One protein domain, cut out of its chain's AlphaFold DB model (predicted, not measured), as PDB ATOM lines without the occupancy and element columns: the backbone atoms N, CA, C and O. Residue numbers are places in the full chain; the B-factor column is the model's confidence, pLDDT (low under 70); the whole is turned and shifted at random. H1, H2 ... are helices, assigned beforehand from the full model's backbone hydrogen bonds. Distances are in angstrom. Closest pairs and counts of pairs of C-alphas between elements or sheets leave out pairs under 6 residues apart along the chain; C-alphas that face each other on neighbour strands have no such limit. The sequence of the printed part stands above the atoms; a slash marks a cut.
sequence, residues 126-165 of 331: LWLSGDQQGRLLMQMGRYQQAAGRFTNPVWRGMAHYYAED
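What this domain is: This is residues 126 to 165 of the 331 residues of an uncharacterized protein of Gammaproteobacteria bacterium (UniProt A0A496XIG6). Three short helices fold back and forth in a small zigzag, nearly aligned, their centres making a triangle: H1 and H3 run the same way, and H2 runs back between them in the chain, packing on both. A tail of residues 126 to 129 leads into H1 and adds to the long axis. The printed part has 40 residues with three named helices, in the order H1, H2, H3, and no named strand; the class is all helix. It is compact, with a radius of gyration of the C-alphas of 8.9 A, and spans 30 by 20 by 11 A, only just elongated.

Where its parts are: Find C-alpha 130 at (21.711, 2.700, -17.546); from there H1, residues 130 to 139, runs 14.4 A to C-alpha 139 at (14.075, 1.194, -29.695). H3, residues 153 to 162, is equally long in residues; it covers 14.3 A and ends at C-alpha 162, at (6.786, 8.373, -25.476). Between them in the chain look for H2, residues 143 to 149, 9.9 A long.

How they stand to each other: Start at Gly 134 of H1 and look to Ala 146 of H2: these closest C-alphas are 4.1 A apart, and the two helices touch. H1 and H2 form a helical hairpin, opposite ways at a shallow tilt of 11 degrees. H2 and H3 form a second helical hairpin, opposite ways at a shallow tilt of 18 degrees; they touch, with the closest C-alphas, Ala 147 and Arg 156, 4.6 A apart. H1 and H3 are close but not clearly touching: their closest C-alphas, Met 138 and Ala 159, are 7.0 A apart. They run the same way at a shallow tilt of 21 degrees. In H1, H2 and H3, every O i to N i+4 pair is within hydrogen-bond range.

The domain as a whole: The two C-alphas farthest apart, Leu 126 and Glu 164, are 30.3 A from each other. The printed part has no cut, and the links H1 to H2 and H2 to H3 are tight. The mean pLDDT of the printed part is 95.3, and no printed residue is under 70.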
ATOM      1  N   LEU A 126      26.958  -4.363 -15.711       87.25
ATOM      2  CA  LEU A 126      28.397  -4.632 -15.867       87.25
ATOM      3  C   LEU A 126      28.915  -4.194 -17.244       87.25
ATOM      4  O   LEU A 126      30.052  -3.729 -17.371       87.25
ATOM      5  N   TRP A 127      28.084  -4.313 -18.280       89.06
ATOM      6  CA  TRP A 127      28.483  -4.096 -19.670       89.06
ATOM      7  C   TRP A 127      28.003  -2.744 -20.202       89.06
ATOM      8  O   TRP A 127      28.805  -1.995 -20.763       89.06
ATOM      9  N   LEU A 128      26.741  -2.381 -19.970       92.69
ATOM     10  CA  LEU A 128      26.087  -1.182 -20.498       92.69
ATOM     11  C   LEU A 128      25.731  -0.202 -19.379       92.69
ATOM     12  O   LEU A 128      25.261  -0.606 -18.319       92.69
ATOM     13  N   SER A 129      25.871   1.101 -19.636       93.50
ATOM     14  CA  SER A 129      25.329   2.110 -18.715       93.50
ATOM     15  C   SER A 129      23.794   2.092 -18.710       93.50
ATOM     16  O   SER A 129      23.175   1.702 -19.703       93.50
ATOM     17  N   GLY A 130      23.172   2.580 -17.630       93.81
ATOM     18  CA  GLY A 130      21.711   2.700 -17.546       93.81
ATOM     19  C   GLY A 130      21.115   3.468 -18.731       93.81
ATOM     20  O   GLY A 130      20.119   3.050 -19.312       93.81
ATOM     21  N   ASP A 131      21.798   4.517 -19.197       95.19
ATOM     22  CA  ASP A 131      21.370   5.256 -20.384       95.19
ATOM     23  C   ASP A 131      21.447   4.444 -21.692       95.19
ATOM     24  O   ASP A 131      20.575   4.567 -22.555       95.19
ATOM     25  N   GLN A 132      22.474   3.606 -21.865       95.19
ATOM     26  CA  GLN A 132      22.584   2.732 -23.039       95.19
ATOM     27  C   GLN A 132      21.485   1.667 -23.031       95.19
ATOM     28  O   GLN A 132      20.871   1.405 -24.065       95.19
ATOM     29  N   GLN A 133      21.197   1.101 -21.858       95.25
ATOM     30  CA  GLN A 133      20.086   0.167 -21.681       95.25
ATOM     31  C   GLN A 133      18.739   0.847 -21.953       95.25
ATOM     32  O   GLN A 133      17.914   0.303 -22.686       95.25
ATOM     33  N   GLY A 134      18.541   2.064 -21.437       95.88
ATOM     34  CA  GLY A 134      17.362   2.884 -21.705       95.88
ATOM     35  C   GLY A 134      17.159   3.117 -23.200       95.88
ATOM     36  O   GLY A 134      16.068   2.898 -23.715       95.88
ATOM     37  N   ARG A 135      18.220   3.455 -23.942       96.06
ATOM     38  CA  ARG A 135      18.145   3.640 -25.401       96.06
ATOM     39  C   ARG A 135      17.720   2.372 -26.145       96.06
ATOM     40  O   ARG A 135      16.922   2.469 -27.076       96.06
ATOM     41  N   LEU A 136      18.225   1.202 -25.753       95.94
ATOM     42  CA  LEU A 136      17.791  -0.071 -26.340       95.94
ATOM     43  C   LEU A 136      16.307  -0.336 -26.050       95.94
ATOM     44  O   LEU A 136      15.561  -0.721 -26.946       95.94
ATOM     45  N   LEU A 137      15.856  -0.068 -24.822       96.12
ATOM     46  CA  LEU A 137      14.447  -0.198 -24.440       96.12
ATOM     47  C   LEU A 137      13.541   0.761 -25.223       96.12
ATOM     48  O   LEU A 137      12.476   0.337 -25.668       96.12
ATOM     49  N   MET A 138      13.983   1.997 -25.480       97.06
ATOM     50  CA  MET A 138      13.271   2.942 -26.354       97.06
ATOM     51  C   MET A 138      13.094   2.380 -27.769       97.06
ATOM     52  O   MET A 138      12.000   2.446 -28.319       97.06
ATOM     53  N   GLN A 139      14.143   1.792 -28.353       96.38
ATOM     54  CA  GLN A 139      14.075   1.194 -29.695       96.38
ATOM     55  C   GLN A 139      13.131  -0.010 -29.756       96.38
ATOM     56  O   GLN A 139      12.517  -0.260 -30.787       96.38
ATOM     57  N   MET A 140      12.997  -0.736 -28.645       96.56
ATOM     58  CA  MET A 140      12.060  -1.851 -28.501       96.56
ATOM     59  C   MET A 140      10.628  -1.409 -28.151       96.56
ATOM     60  O   MET A 140       9.782  -2.267 -27.909       96.56
ATOM     61  N   GLY A 141      10.347  -0.102 -28.069       95.94
ATOM     62  CA  GLY A 141       9.034   0.429 -27.678       95.94
ATOM     63  C   GLY A 141       8.697   0.258 -26.190       95.94
ATOM     64  O   GLY A 141       7.554   0.445 -25.782       95.94
ATOM     65  N   ARG A 142       9.674  -0.105 -25.350       96.62
ATOM     66  CA  ARG A 142       9.499  -0.346 -23.906       96.62
ATOM     67  C   ARG A 142       9.768   0.928 -23.107       96.62
ATOM     68  O   ARG A 142      10.694   0.987 -22.297       96.62
ATOM     69  N   TYR A 143       8.964   1.958 -23.346       97.31
ATOM     70  CA  TYR A 143       9.223   3.318 -22.861       97.31
ATOM     71  C   TYR A 143       9.221   3.446 -21.330       97.31
ATOM     72  O   TYR A 143      10.151   4.014 -20.764       97.31
ATOM     73  N   GLN A 144       8.261   2.818 -20.644       95.75
ATOM     74  CA  GLN A 144       8.200   2.802 -19.175       95.75
ATOM     75  C   GLN A 144       9.459   2.187 -18.541       95.75
ATOM     76  O   GLN A 144      10.058   2.739 -17.619       95.75
ATOM     77  N   GLN A 145       9.925   1.057 -19.085       94.56
ATOM     78  CA  GLN A 145      11.153   0.411 -18.615       94.56
ATOM     79  C   GLN A 145      12.384   1.278 -18.915       94.56
ATOM     80  O   GLN A 145      13.292   1.373 -18.088       94.56
ATOM     81  N   ALA A 146      12.409   1.942 -20.075       97.00
ATOM     82  CA  ALA A 146      13.478   2.865 -20.440       97.00
ATOM     83  C   ALA A 146      13.573   4.049 -19.463       97.00
ATOM     84  O   ALA A 146      14.674   4.407 -19.039       97.00
ATOM     85  N   ALA A 147      12.436   4.612 -19.046       96.31
ATOM     86  CA  ALA A 147      12.378   5.720 -18.092       96.31
ATOM     87  C   ALA A 147      12.988   5.363 -16.724       96.31
ATOM     88  O   ALA A 147      13.641   6.201 -16.094       96.31
ATOM     89  N   GLY A 148      12.836   4.106 -16.295       94.25
ATOM     90  CA  GLY A 148      13.470   3.576 -15.084       94.25
ATOM     91  C   GLY A 148      14.982   3.349 -15.201       94.25
ATOM     92  O   GLY A 148      15.653   3.197 -14.183       94.25
ATOM     93  N   ARG A 149      15.526   3.325 -16.424       94.56
ATOM     94  CA  ARG A 149      16.937   3.010 -16.718       94.56
ATOM     95  C   ARG A 149      17.792   4.241 -16.966       94.56
ATOM     96  O   ARG A 149      18.965   4.264 -16.591       94.56
ATOM     97  N   PHE A 150      17.217   5.260 -17.597       96.00
ATOM     98  CA  PHE A 150      17.933   6.493 -17.879       96.00
ATOM     99  C   PHE A 150      18.386   7.180 -16.586       96.00
ATOM    100  O   PHE A 150      17.624   7.367 -15.639       96.00
ATOM    101  N   THR A 151      19.649   7.584 -16.566       92.69
ATOM    102  CA  THR A 151      20.237   8.440 -15.535       92.69
ATOM    103  C   THR A 151      20.090   9.911 -15.927       92.69
ATOM    104  O   THR A 151      19.833  10.753 -15.068       92.69
ATOM    105  N   ASN A 152      20.188  10.231 -17.224       92.44
ATOM    106  CA  ASN A 152      19.996  11.594 -17.720       92.44
ATOM    107  C   ASN A 152      18.514  12.035 -17.605       92.44
ATOM    108  O   ASN A 152      17.647  11.378 -18.187       92.44
ATOM    109  N   PRO A 153      18.198  13.158 -16.925       92.31
ATOM    110  CA  PRO A 153      16.817  13.587 -16.691       92.31
ATOM    111  C   PRO A 153      16.047  13.903 -17.979       92.31
ATOM    112  O   PRO A 153      14.866  13.585 -18.062       92.31
ATOM    113  N   VAL A 154      16.698  14.450 -19.009       92.50
ATOM    114  CA  VAL A 154      16.040  14.735 -20.297       92.50
ATOM    115  C   VAL A 154      15.666  13.441 -21.008       92.50
ATOM    116  O   VAL A 154      14.602  13.345 -21.608       92.50
ATOM    117  N   TRP A 155      16.526  12.423 -20.935       95.50
ATOM    118  CA  TRP A 155      16.254  11.124 -21.554       95.50
ATOM    119  C   TRP A 155      15.158  10.363 -20.810       95.50
ATOM    120  O   TRP A 155      14.298   9.763 -21.453       95.50
ATOM    121  N   ARG A 156      15.113  10.480 -19.476       96.69
ATOM    122  CA  ARG A 156      13.966  10.025 -18.674       96.69
ATOM    123  C   ARG A 156      12.678  10.735 -19.082       96.69
ATOM    124  O   ARG A 156      11.680  10.064 -19.316       96.69
ATOM    125  N   GLY A 157      12.716  12.061 -19.225       96.56
ATOM    126  CA  GLY A 157      11.575  12.858 -19.681       96.56
ATOM    127  C   GLY A 157      11.083  12.435 -21.064       96.56
ATOM    128  O   GLY A 157       9.890  12.227 -21.251       96.56
ATOM    129  N   MET A 158      11.991  12.205 -22.020       97.06
ATOM    130  CA  MET A 158      11.622  11.669 -23.335       97.06
ATOM    131  C   MET A 158      10.982  10.285 -23.227       97.06
ATOM    132  O   MET A 158       9.968  10.043 -23.868       97.06
ATOM    133  N   ALA A 159      11.529   9.383 -22.410       98.06
ATOM    134  CA  ALA A 159      10.934   8.065 -22.214       98.06
ATOM    135  C   ALA A 159       9.506   8.151 -21.652       98.06
ATOM    136  O   ALA A 159       8.618   7.500 -22.191       98.06
ATOM    137  N   HIS A 160       9.261   9.006 -20.655       98.12
ATOM    138  CA  HIS A 160       7.908   9.271 -20.152       98.12
ATOM    139  C   HIS A 160       6.996   9.892 -21.217       98.12
ATOM    140  O   HIS A 160       5.851   9.480 -21.344       98.12
ATOM    141  N   TYR A 161       7.507  10.812 -22.040       98.00
ATOM    142  CA  TYR A 161       6.738  11.418 -23.130       98.00
ATOM    143  C   TYR A 161       6.259  10.373 -24.144       98.00
ATOM    144  O   TYR A 161       5.090  10.357 -24.516       98.00
ATOM    145  N   TYR A 162       7.149   9.473 -24.574       97.25
ATOM    146  CA  TYR A 162       6.786   8.373 -25.476       97.25
ATOM    147  C   TYR A 162       5.909   7.312 -24.802       97.25
ATOM    148  O   TYR A 162       5.192   6.593 -25.490       97.25
ATOM    149  N   ALA A 163       5.958   7.220 -23.473       97.06
ATOM    150  CA  ALA A 163       5.051   6.401 -22.682       97.06
ATOM    151  C   ALA A 163       3.693   7.075 -22.407       97.06
ATOM    152  O   ALA A 163       2.889   6.488 -21.691       97.06
ATOM    153  N   GLU A 164       3.456   8.275 -22.953       96.19
ATOM    154  CA  GLU A 164       2.250   9.099 -22.761       96.19
ATOM    155  C   GLU A 164       2.047   9.627 -21.324       96.19
ATOM    156  O   GLU A 164       1.019  10.225 -21.008       96.19
ATOM    157  N   ASP A 165       3.069   9.528 -20.467       96.12
ATOM    158  CA  ASP A 165       3.092  10.133 -19.128       96.12
ATOM    159  C   ASP A 165       3.474  11.619 -19.213       96.12
ATOM    160  O   ASP A 165       4.529  12.064 -18.741       96.12
TER     161      ASP A 165